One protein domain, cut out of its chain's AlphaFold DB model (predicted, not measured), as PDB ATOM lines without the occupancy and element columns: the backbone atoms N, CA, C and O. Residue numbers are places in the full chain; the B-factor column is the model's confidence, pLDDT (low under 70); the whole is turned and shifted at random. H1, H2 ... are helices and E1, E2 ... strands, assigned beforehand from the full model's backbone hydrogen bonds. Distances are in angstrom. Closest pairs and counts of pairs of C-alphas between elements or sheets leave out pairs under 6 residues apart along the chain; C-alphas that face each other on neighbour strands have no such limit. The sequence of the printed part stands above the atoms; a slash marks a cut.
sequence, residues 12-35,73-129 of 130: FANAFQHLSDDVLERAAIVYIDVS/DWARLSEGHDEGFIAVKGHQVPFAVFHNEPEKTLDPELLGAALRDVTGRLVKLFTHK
ATOM      1  N   PHE A  12     -10.531  27.055  27.656       91.94
ATOM      2  CA  PHE A  12     -10.869  28.432  27.306       91.94
ATOM      3  C   PHE A  12      -9.689  29.377  27.515       91.94
ATOM      4  O   PHE A  12      -9.419  30.197  26.637       91.94
ATOM      5  N   ALA A  13      -8.940  29.228  28.615       91.62
ATOM      6  CA  ALA A  13      -7.779  30.070  28.894       91.62
ATOM      7  C   ALA A  13      -6.769  30.048  27.737       91.62
ATOM      8  O   ALA A  13      -6.322  31.107  27.295       91.62
ATOM      9  N   ASN A  14      -6.464  28.857  27.206       91.75
ATOM     10  CA  ASN A  14      -5.564  28.702  26.066       91.75
ATOM     11  C   ASN A  14      -6.181  29.249  24.776       91.75
ATOM     12  O   ASN A  14      -5.507  29.970  24.041       91.75
ATOM     13  N   ALA A  15      -7.461  28.962  24.512       91.38
ATOM     14  CA  ALA A  15      -8.151  29.465  23.323       91.38
ATOM     15  C   ALA A  15      -8.111  31.002  23.247       91.38
ATOM     16  O   ALA A  15      -7.818  31.567  22.192       91.38
ATOM     17  N   PHE A  16      -8.321  31.685  24.375       92.19
ATOM     18  CA  PHE A  16      -8.283  33.143  24.443       92.19
ATOM     19  C   PHE A  16      -6.899  33.738  24.137       92.19
ATOM     20  O   PHE A  16      -6.827  34.837  23.590       92.19
ATOM     21  N   GLN A  17      -5.798  33.018  24.395       91.94
ATOM     22  CA  GLN A  17      -4.447  33.503  24.064       91.94
ATOM     23  C   GLN A  17      -4.210  33.652  22.556       91.94
ATOM     24  O   GLN A  17      -3.355  34.440  22.137       91.94
ATOM     25  N   HIS A  18      -4.973  32.931  21.734       92.62
ATOM     26  CA  HIS A  18      -4.867  32.991  20.279       92.62
ATOM     27  C   HIS A  18      -5.626  34.171  19.656       92.62
ATOM     28  O   HIS A  18      -5.463  34.428  18.464       92.62
ATOM     29  N   LEU A  19      -6.420  34.909  20.438       92.94
ATOM     30  CA  LEU A  19      -7.117  36.101  19.961       92.94
ATOM     31  C   LEU A  19      -6.145  37.289  19.844       92.94
ATOM     32  O   LEU A  19      -5.206  37.438  20.640       92.94
ATOM     33  N   SER A  20      -6.354  38.120  18.818       94.62
ATOM     34  CA  SER A  20      -5.620  39.373  18.627       94.62
ATOM     35  C   SER A  20      -6.150  40.468  19.552       94.62
ATOM     36  O   SER A  20      -7.300  40.416  19.989       94.62
ATOM     37  N   ASP A  21      -5.330  41.484  19.810       95.19
ATOM     38  CA  ASP A  21      -5.720  42.618  20.655       95.19
ATOM     39  C   ASP A  21      -6.950  43.352  20.099       95.19
ATOM     40  O   ASP A  21      -7.893  43.599  20.845       95.19
ATOM     41  N   ASP A  22      -7.011  43.570  18.780       94.38
ATOM     42  CA  ASP A  22      -8.169  44.177  18.100       94.38
ATOM     43  C   ASP A  22      -9.480  43.416  18.355       94.38
ATOM     44  O   ASP A  22     -10.562  44.005  18.436       94.38
ATOM     45  N   VAL A  23      -9.398  42.084  18.453       94.00
ATOM     46  CA  VAL A  23     -10.550  41.239  18.765       94.00
ATOM     47  C   VAL A  23     -10.908  41.374  20.240       94.00
ATOM     48  O   VAL A  23     -12.077  41.577  20.554       94.00
ATOM     49  N   LEU A  24      -9.925  41.283  21.137       93.88
ATOM     50  CA  LEU A  24     -10.131  41.342  22.588       93.88
ATOM     51  C   LEU A  24     -10.684  42.694  23.058       93.88
ATOM     52  O   LEU A  24     -11.511  42.733  23.968       93.88
ATOM     53  N   GLU A  25     -10.299  43.790  22.405       92.75
ATOM     54  CA  GLU A  25     -10.806  45.129  22.701       92.75
ATOM     55  C   GLU A  25     -12.327  45.225  22.491       92.75
ATOM     56  O   GLU A  25     -13.036  45.862  23.275       92.75
ATOM     57  N   ARG A  26     -12.836  44.536  21.459       92.50
ATOM     58  CA  ARG A  26     -14.230  44.613  20.987       92.50
ATOM     59  C   ARG A  26     -15.084  43.406  21.374       92.50
ATOM     60  O   ARG A  26     -16.275  43.376  21.069       92.50
ATOM     61  N   ALA A  27     -14.481  42.393  21.987       93.38
ATOM     62  CA  ALA A  27     -15.150  41.145  22.306       93.38
ATOM     63  C   ALA A  27     -16.047  41.269  23.542       93.38
ATOM     64  O   ALA A  27     -15.775  42.014  24.480       93.38
ATOM     65  N   ALA A  28     -17.091  40.448  23.547       95.00
ATOM     66  CA  ALA A  28     -17.869  40.086  24.718       95.00
ATOM     67  C   ALA A  28     -18.124  38.576  24.657       95.00
ATOM     68  O   ALA A  28     -18.251  38.015  23.564       95.00
ATOM     69  N   ILE A  29     -18.178  37.918  25.810       95.69
ATOM     70  CA  ILE A  29     -18.304  36.463  25.896       95.69
ATOM     71  C   ILE A  29     -19.685  36.106  26.442       95.69
ATOM     72  O   ILE A  29     -20.050  36.494  27.547       95.69
ATOM     73  N   VAL A  30     -20.446  35.323  25.682       96.44
ATOM     74  CA  VAL A  30     -21.608  34.604  26.216       96.44
ATOM     75  C   VAL A  30     -21.172  33.170  26.458       96.44
ATOM     76  O   VAL A  30     -20.842  32.463  25.507       96.44
ATOM     77  N   TYR A  31     -21.175  32.734  27.715       95.62
ATOM     78  CA  TYR A  31     -20.951  31.330  28.041       95.62
ATOM     79  C   TYR A  31     -22.280  30.615  28.217       95.62
ATOM     80  O   TYR A  31     -23.137  31.061  28.974       95.62
ATOM     81  N   ILE A  32     -22.457  29.508  27.503       93.88
ATOM     82  CA  ILE A  32     -23.656  28.681  27.601       93.88
ATOM     83  C   ILE A  32     -23.405  27.642  28.684       93.88
ATOM     84  O   ILE A  32     -22.661  26.686  28.467       93.88
ATOM     85  N   ASP A  33     -24.048  27.831  29.827       93.75
ATOM     86  CA  ASP A  33     -23.972  26.909  30.945       93.75
ATOM     87  C   ASP A  33     -25.071  25.850  30.845       93.75
ATOM     88  O   ASP A  33     -26.262  26.144  30.709       93.75
ATOM     89  N   VAL A  34     -24.640  24.599  30.841       91.88
ATOM     90  CA  VAL A  34     -25.479  23.413  30.716       91.88
ATOM     91  C   VAL A  34     -24.693  22.238  31.285       91.88
ATOM     92  O   VAL A  34     -23.502  22.071  31.012       91.88
ATOM     93  N   SER A  35     -25.356  21.410  32.081       90.25
ATOM     94  CA  SER A  35     -24.762  20.224  32.670       90.25
ATOM     95  C   SER A  35     -24.272  19.265  31.587       90.25
ATOM     96  O   SER A  35     -24.798  19.171  30.469       90.25
ATOM     97  N   ASP A  73     -12.498  24.928  32.223       93.31
ATOM     98  CA  ASP A  73     -11.907  25.912  33.126       93.31
ATOM     99  C   ASP A  73     -12.760  27.170  33.310       93.31
ATOM    100  O   ASP A  73     -12.277  28.151  33.879       93.31
ATOM    101  N   TRP A  74     -14.025  27.148  32.875       94.88
ATOM    102  CA  TRP A  74     -14.895  28.321  32.913       94.88
ATOM    103  C   TRP A  74     -15.115  28.830  34.334       94.88
ATOM    104  O   TRP A  74     -14.855  29.995  34.596       94.88
ATOM    105  N   ALA A  75     -15.502  27.956  35.271       93.44
ATOM    106  CA  ALA A  75     -15.754  28.349  36.661       93.44
ATOM    107  C   ALA A  75     -14.532  29.002  37.331       93.44
ATOM    108  O   ALA A  75     -14.682  29.865  38.191       93.44
ATOM    109  N   ARG A  76     -13.317  28.616  36.920       94.25
ATOM    110  CA  ARG A  76     -12.080  29.256  37.381       94.25
ATOM    111  C   ARG A  76     -11.893  30.634  36.746       94.25
ATOM    112  O   ARG A  76     -11.484  31.552  37.440       94.25
ATOM    113  N   LEU A  77     -12.166  30.773  35.448       94.69
ATOM    114  CA  LEU A  77     -12.031  32.039  34.720       94.69
ATOM    115  C   LEU A  77     -13.084  33.074  35.123       94.69
ATOM    116  O   LEU A  77     -12.777  34.258  35.159       94.69
ATOM    117  N   SER A  78     -14.308  32.630  35.404       95.56
ATOM    118  CA  SER A  78     -15.412  33.488  35.831       95.56
ATOM    119  C   SER A  78     -15.460  33.699  37.344       95.56
ATOM    120  O   SER A  78     -16.344  34.405  37.819       95.56
ATOM    121  N   GLU A  79     -14.577  33.039  38.102       94.81
ATOM    122  CA  GLU A  79     -14.599  32.983  39.571       94.81
ATOM    123  C   GLU A  79     -15.967  32.539  40.137       94.81
ATOM    124  O   GLU A  79     -16.348  32.873  41.255       94.81
ATOM    125  N   GLY A  80     -16.728  31.768  39.352       93.56
ATOM    126  CA  GLY A  80     -18.080  31.328  39.699       93.56
ATOM    127  C   GLY A  80     -19.167  32.399  39.558       93.56
ATOM    128  O   GLY A  80     -20.303  32.142  39.948       93.56
ATOM    129  N   HIS A  81     -18.859  33.573  39.001       96.69
ATOM    130  CA  HIS A  81     -19.849  34.614  38.728       96.69
ATOM    131  C   HIS A  81     -20.612  34.366  37.418       96.69
ATOM    132  O   HIS A  81     -20.074  33.803  36.462       96.69
ATOM    133  N   ASP A  82     -21.851  34.866  37.363       96.50
ATOM    134  CA  ASP A  82     -22.717  34.808  36.175       96.50
ATOM    135  C   ASP A  82     -22.496  35.973  35.204       96.50
ATOM    136  O   ASP A  82     -23.039  35.977  34.096       96.50
ATOM    137  N   GLU A  83     -21.721  36.975  35.605       97.25
ATOM    138  CA  GLU A  83     -21.300  38.097  34.773       97.25
ATOM    139  C   GLU A  83     -20.070  38.785  35.365       97.25
ATOM    140  O   GLU A  83     -19.805  38.678  36.563       97.25
ATOM    141  N   GLY A  84     -19.320  39.503  34.533       96.81
ATOM    142  CA  GLY A  84     -18.126  40.220  34.971       96.81
ATOM    143  C   GLY A  84     -17.136  40.428  33.837       96.81
ATOM    144  O   GLY A  84     -17.532  40.592  32.683       96.81
ATOM    145  N   PHE A  85     -15.845  40.406  34.162       96.56
ATOM    146  CA  PHE A  85     -14.757  40.548  33.197       96.56
ATOM    147  C   PHE A  85     -13.743  39.415  33.348       96.56
ATOM    148  O   PHE A  85     -13.395  39.035  34.460       96.56
ATOM    149  N   ILE A  86     -13.247  38.904  32.222       95.25
ATOM    150  CA  ILE A  86     -12.111  37.983  32.167       95.25
ATOM    151  C   ILE A  86     -10.899  38.766  31.670       95.25
ATOM    152  O   ILE A  86     -10.943  39.400  30.612       95.25
ATOM    153  N   ALA A  87      -9.801  38.701  32.420       94.62
ATOM    154  CA  ALA A  87      -8.531  39.283  32.011       94.62
ATOM    155  C   ALA A  87      -7.846  38.392  30.960       94.62
ATOM    156  O   ALA A  87      -7.451  37.262  31.245       94.62
ATOM    157  N   VAL A  88      -7.661  38.909  29.744       94.25
ATOM    158  CA  VAL A  88      -6.979  38.210  28.644       94.25
ATOM    159  C   VAL A  88      -5.952  39.142  28.017       94.25
ATOM    160  O   VAL A  88      -6.315  40.166  27.453       94.25
ATOM    161  N   LYS A  89      -4.658  38.795  28.089       93.81
ATOM    162  CA  LYS A  89      -3.555  39.567  27.470       93.81
ATOM    163  C   LYS A  89      -3.571  41.067  27.836       93.81
ATOM    164  O   LYS A  89      -3.239  41.914  27.021       93.81
ATOM    165  N   GLY A  90      -3.980  41.394  29.065       92.88
ATOM    166  CA  GLY A  90      -4.113  42.778  29.545       92.88
ATOM    167  C   GLY A  90      -5.454  43.452  29.222       92.88
ATOM    168  O   GLY A  90      -5.728  44.522  29.756       92.88
ATOM    169  N   HIS A  91      -6.320  42.820  28.428       94.50
ATOM    170  CA  HIS A  91      -7.673  43.297  28.138       94.50
ATOM    171  C   HIS A  91      -8.678  42.764  29.155       94.50
ATOM    172  O   HIS A  91      -8.620  41.599  29.545       94.50
ATOM    173  N   GLN A  92      -9.642  43.600  29.536       95.00
ATOM    174  CA  GLN A  92     -10.810  43.189  30.317       95.00
ATOM    175  C   GLN A  92     -11.955  42.849  29.361       95.00
ATOM    176  O   GLN A  92     -12.557  43.743  28.760       95.00
ATOM    177  N   VAL A  93     -12.233  41.562  29.173       95.62
ATOM    178  CA  VAL A  93     -13.278  41.098  28.253       95.62
ATOM    179  C   VAL A  93     -14.551  40.823  29.051       95.62
ATOM    180  O   VAL A  93     -14.532  39.931  29.900       95.62
ATOM    181  N   PRO A  94     -15.652  41.561  28.826       97.06
ATOM    182  CA  PRO A  94     -16.886  41.323  29.557       97.06
ATOM    183  C   PRO A  94     -17.469  39.956  29.207       97.06
ATOM    184  O   PRO A  94     -17.432  39.529  28.048       97.06
ATOM    185  N   PHE A  95     -18.050  39.292  30.199       97.44
ATOM    186  CA  PHE A  95     -18.760  38.039  30.012       97.44
ATOM    187  C   PHE A  95     -20.112  38.038  30.724       97.44
ATOM    188  O   PHE A  95     -20.321  38.760  31.699       97.44
ATOM    189  N   ALA A  96     -21.015  37.193  30.237       97.81
ATOM    190  CA  ALA A  96     -22.245  36.835  30.923       97.81
ATOM    191  C   ALA A  96     -22.605  35.374  30.635       97.81
ATOM    192  O   ALA A  96     -22.362  34.850  29.541       97.81
ATOM    193  N   VAL A  97     -23.190  34.718  31.629       97.31
ATOM    194  CA  VAL A  97     -23.591  33.318  31.576       97.31
ATOM    195  C   VAL A  97     -25.052  33.209  31.147       97.31
ATOM    196  O   VAL A  97     -25.946  33.889  31.661       97.31
ATOM    197  N   PHE A  98     -25.286  32.338  30.175       96.69
ATOM    198  CA  PHE A  98     -26.589  31.896  29.715       96.69
ATOM    199  C   PHE A  98     -26.851  30.494  30.267       96.69
ATOM    200  O   PHE A  98     -26.337  29.511  29.735       96.69
ATOM    201  N   HIS A  99     -27.673  30.381  31.311       94.81
ATOM    202  CA  HIS A  99     -28.070  29.072  31.836       94.81
ATOM    203  C   HIS A  99     -29.130  28.439  30.938       94.81
ATOM    204  O   HIS A  99     -30.261  28.927  30.825       94.81
ATOM    205  N   ASN A 100     -28.787  27.317  30.316       93.44
ATOM    206  CA  ASN A 100     -29.651  26.592  29.391       93.44
ATOM    207  C   ASN A 100     -30.331  25.374  30.030       93.44
ATOM    208  O   ASN A 100     -30.638  24.405  29.338       93.44
ATOM    209  N   GLU A 101     -30.578  25.435  31.336       91.06
ATOM    210  CA  GLU A 101     -31.361  24.441  32.065       91.06
ATOM    211  C   GLU A 101     -32.473  25.128  32.871       91.06
ATOM    212  O   GLU A 101     -32.192  26.087  33.593       91.06
ATOM    213  N   PRO A 102     -33.753  24.732  32.702       89.50
ATOM    214  CA  PRO A 102     -34.262  23.802  31.681       89.50
ATOM    215  C   PRO A 102     -33.975  24.284  30.243       89.50
ATOM    216  O   PRO A 102     -33.738  25.476  30.030       89.50
ATOM    217  N   GLU A 103     -33.972  23.354  29.275       89.38
ATOM    218  CA  GLU A 103     -33.595  23.600  27.870       89.38
ATOM    219  C   GLU A 103     -34.463  24.700  27.233       89.38
ATOM    220  O   GLU A 103     -35.621  24.470  26.890       89.38
ATOM    221  N   LYS A 104     -33.882  25.886  27.013       90.56
ATOM    222  CA  LYS A 104     -34.575  27.037  26.397       90.56
ATOM    223  C   LYS A 104     -34.489  27.015  24.874       90.56
ATOM    224  O   LYS A 104     -35.288  27.636  24.192       90.56
ATOM    225  N   THR A 105     -33.536  26.263  24.321       85.81
ATOM    226  CA  THR A 105     -33.219  26.242  22.881       85.81
ATOM    227  C   THR A 105     -34.275  25.584  21.986       85.81
ATOM    228  O   THR A 105     -34.077  25.537  20.775       85.81
ATOM    229  N   LEU A 106     -35.355  25.038  22.552       85.94
ATOM    230  CA  LEU A 106     -36.462  24.446  21.789       85.94
ATOM    231  C   LEU A 106     -37.636  25.406  21.576       85.94
ATOM    232  O   LEU A 106     -38.447  25.168  20.687       85.94
ATOM    233  N   ASP A 107     -37.722  26.464  22.378       92.75
ATOM    234  CA  ASP A 107     -38.811  27.430  22.345       92.75
ATOM    235  C   ASP A 107     -38.244  28.801  21.938       92.75
ATOM    236  O   ASP A 107     -37.453  29.385  22.687       92.75
ATOM    237  N   PRO A 108     -38.606  29.325  20.752       92.75
ATOM    238  CA  PRO A 108     -38.114  30.614  20.276       92.75
ATOM    239  C   PRO A 108     -38.419  31.792  21.209       92.75
ATOM    240  O   PRO A 108     -37.621  32.729  21.272       92.75
ATOM    241  N   GLU A 109     -39.538  31.770  21.935       93.62
ATOM    242  CA  GLU A 109     -39.914  32.853  22.846       93.62
ATOM    243  C   GLU A 109     -39.050  32.825  24.107       93.62
ATOM    244  O   GLU A 109     -38.479  33.856  24.485       93.62
ATOM    245  N   LEU A 110     -38.875  31.642  24.708       93.44
ATOM    246  CA  LEU A 110     -37.992  31.455  25.866       93.44
ATOM    247  C   LEU A 110     -36.533  31.751  25.512       93.44
ATOM    248  O   LEU A 110     -35.839  32.442  26.263       93.44
ATOM    249  N   LEU A 111     -36.071  31.272  24.354       93.69
ATOM    250  CA  LEU A 111     -34.733  31.559  23.852       93.69
ATOM    251  C   LEU A 111     -34.550  33.059  23.617       93.69
ATOM    252  O   LEU A 111     -33.563  33.635  24.064       93.69
ATOM    253  N   GLY A 112     -35.510  33.707  22.954       94.06
ATOM    254  CA  GLY A 112     -35.460  35.137  22.671       94.06
ATOM    255  C   GLY A 112     -35.426  35.985  23.942       94.06
ATOM    256  O   GLY A 112     -34.650  36.937  24.023       94.06
ATOM    257  N   ALA A 113     -36.229  35.640  24.951       94.69
ATOM    258  CA  ALA A 113     -36.216  36.320  26.242       94.69
ATOM    259  C   ALA A 113     -34.864  36.169  26.954       94.69
ATOM    260  O   ALA A 113     -34.286  37.164  27.388       94.69
ATOM    261  N   ALA A 114     -34.324  34.950  27.008       94.62
ATOM    262  CA  ALA A 114     -33.054  34.682  27.672       94.62
ATOM    263  C   ALA A 114     -31.846  35.292  26.930       94.62
ATOM    264  O   ALA A 114     -30.916  35.785  27.566       94.62
ATOM    265  N   LEU A 115     -31.874  35.343  25.592       95.00
ATOM    266  CA  LEU A 115     -30.857  36.037  24.797       95.00
ATOM    267  C   LEU A 115     -30.897  37.553  25.010       95.00
ATOM    268  O   LEU A 115     -29.842  38.181  25.101       95.00
ATOM    269  N   ARG A 116     -32.089  38.153  25.119       96.12
ATOM    270  CA  ARG A 116     -32.226  39.585  25.436       96.12
ATOM    271  C   ARG A 116     -31.672  39.915  26.816       96.12
ATOM    272  O   ARG A 116     -31.011  40.937  26.959       96.12
ATOM    273  N   ASP A 117     -31.908  39.054  27.801       96.12
ATOM    274  CA  ASP A 117     -31.355  39.231  29.144       96.12
ATOM    275  C   ASP A 117     -29.818  39.201  29.134       96.12
ATOM    276  O   ASP A 117     -29.176  40.187  29.500       96.12
ATOM    277  N   VAL A 118     -29.218  38.111  28.637       96.69
ATOM    278  CA  VAL A 118     -27.757  37.929  28.685       96.69
ATOM    279  C   VAL A 118     -27.020  38.982  27.854       96.69
ATOM    280  O   VAL A 118     -26.008  39.530  28.292       96.69
ATOM    281  N   THR A 119     -27.546  39.339  26.678       95.50
ATOM    282  CA  THR A 119     -26.944  40.396  25.853       95.50
ATOM    283  C   THR A 119     -27.174  41.781  26.453       95.50
ATOM    284  O   THR A 119     -26.285  42.624  26.370       95.50
ATOM    285  N   GLY A 120     -28.300  42.019  27.132       96.25
ATOM    286  CA  GLY A 120     -28.547  43.251  27.880       96.25
ATOM    287  C   GLY A 120     -27.547  43.461  29.021       96.25
ATOM    288  O   GLY A 120     -27.050  44.575  29.200       96.25
ATOM    289  N   ARG A 121     -27.204  42.397  29.759       96.31
ATOM    290  CA  ARG A 121     -26.157  42.415  30.800       96.31
ATOM    291  C   ARG A 121     -24.782  42.730  30.201       96.31
ATOM    292  O   ARG A 121     -24.106  43.648  30.669       96.31
ATOM    293  N   LEU A 122     -24.433  42.094  29.082       95.38
ATOM    294  CA  LEU A 122     -23.196  42.395  28.353       95.38
ATOM    295  C   LEU A 122     -23.122  43.836  27.846       95.38
ATOM    296  O   LEU A 122     -22.083  44.467  27.991       95.38
ATOM    297  N   VAL A 123     -24.206  44.379  27.284       93.88
ATOM    298  CA  VAL A 123     -24.239  45.775  26.815       93.88
ATOM    299  C   VAL A 123     -23.968  46.738  27.968       93.88
ATOM    300  O   VAL A 123     -23.195  47.685  27.798       93.88
ATOM    301  N   LYS A 124     -24.543  46.491  29.154       94.38
ATOM    302  CA  LYS A 124     -24.256  47.298  30.348       94.38
ATOM    303  C   LYS A 124     -22.771  47.232  30.694       94.38
ATOM    304  O   LYS A 124     -22.144  48.282  30.776       94.38
ATOM    305  N   LEU A 125     -22.197  46.035  30.818       93.31
ATOM    306  CA  LEU A 125     -20.774  45.864  31.143       93.31
ATOM    307  C   LEU A 125     -19.856  46.528  30.112       93.31
ATOM    308  O   LEU A 125     -18.908  47.216  30.476       93.31
ATOM    309  N   PHE A 126     -20.167  46.370  28.827       87.56
ATOM    310  CA  PHE A 126     -19.382  46.936  27.735       87.56
ATOM    311  C   PHE A 126     -19.422  48.471  27.733       87.56
ATOM    312  O   PHE A 126     -18.413  49.113  27.464       87.56
ATOM    313  N   THR A 127     -20.567  49.069  28.077       86.00
ATOM    314  CA  THR A 127     -20.735  50.534  28.122       86.00
ATOM    315  C   THR A 127     -20.049  51.168  29.337       86.00
ATOM    316  O   THR A 127     -19.585  52.297  29.246       86.00
ATOM    317  N   HIS A 128     -19.950  50.448  30.460       76.81
ATOM    318  CA  HIS A 128     -19.285  50.923  31.686       76.81
ATOM    319  C   HIS A 128     -17.784  50.579  31.734       76.81
ATOM    320  O   HIS A 128     -17.132  50.811  32.747       76.81
ATOM    321  N   LYS A 129     -17.231  50.014  30.653       67.56
ATOM    322  CA  LYS A 129     -15.793  49.743  30.487       67.56
ATOM    323  C   LYS A 129     -14.979  51.031  30.221       67.56
ATOM    324  O   LYS A 129     -13.754  50.956  30.153       67.56
TER     325      LYS A 129
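AT A GLANCE: This is residues 12 to 35 and 73 to 129 of the 130 residues of an uncharacterized protein of Candidatus Cryosericum septentrionale (UniProt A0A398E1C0). A narrow sheet of three strands, with the long strand E3 in the middle between E1 and E2, has the long helix H4 packed along one face. Three short helices lie by the other parts of the sheet: H2 is on the same face as H4, by the E2 and E3 hairpin, while H1 and H3 only graze the sheet, near E2. The printed part has 81 residues, with four named helices and three named strands in the order H1 H2 E1 H3 E2 E3 H4; the sheet's order is E1 E3 E2, mixed, and the class is mixed, helices and strands. It is compact, with a radius of gyration of the C-alphas of 13.3 A and spans of 38 by 27 by 19 A.

HOW THE PARTS SIT: H1, residues 12 to 17, only grazes the sheet with its residues 13 to 17; its closest C-alphas to E2, residues 83 to 88, are those of Phe 16 and Val 88, 6.7 A apart. H2, residues 21 to 26, is on the sheet at a height of 7.7 A, only just over E3, residues 91 to 99, with 3 of its C-alphas falling on that strand; it runs slantwise to the strands, at 44 degrees to E3 on the local plane. The closest C-alphas of H2 and E3 are those of Leu 24 and His 91, 6.4 A. E1, residues 29 to 33, is an edge strand parallel to E3 at 30 degrees, with N 31 and O 96 within hydrogen-bond range at 3.0 A. H3, residues 74 to 77, is only just on the sheet, with 5 pairs of C-alphas within 10 A, and only grazes it; it is close to but not clearly touching H1, the closest C-alphas being those of Phe 12 and Trp 74, 6.9 A. E2 and E3 form a hairpin, antiparallel at 140 degrees, with N 86 and O 93 at 2.8 A. H4, residues 108 to 127, is on the sheet at a height of 9.2 A, over E3 and E2, on the same face as H2, and runs along the strands at 22 degrees to E3 on the local plane; this gives two layers, a helix on one face of a sheet. Its closest C-alphas to E3 are those of Val 118 and Ala 96, 6.0 A. H4 is apart from H1, H2 and H3. In H4 every O i to N i+4 pair is within hydrogen-bond range; in H1 and H2 it is 1 of 2 each, and H3 is too short for such a pair.

IN THESE COORDINATES: H1 begins at C-alpha 12 at (-10.869, 28.432, 27.306). E3 is 25.1 A long from first to last C-alpha, E2 15.6 A and E1 12.2 A. H4 is 27.6 A long, from C-alpha 108 at (-38.114, 30.614, 20.276) to C-alpha 127 at (-20.735, 50.534, 28.122).

THE WHOLE: The two C-alphas farthest apart are those of Gly 90 and Asp 107, 38.6 A. Residues 36 to 72 are cut out and not printed, and C-alphas 35 and 73 are 14.1 A apart across the cut. Of the links that are printed whole, none is long; E3 to H4 is short and the others are tight. The mean pLDDT of the printed part is 93.3, and residue 129 is under 70.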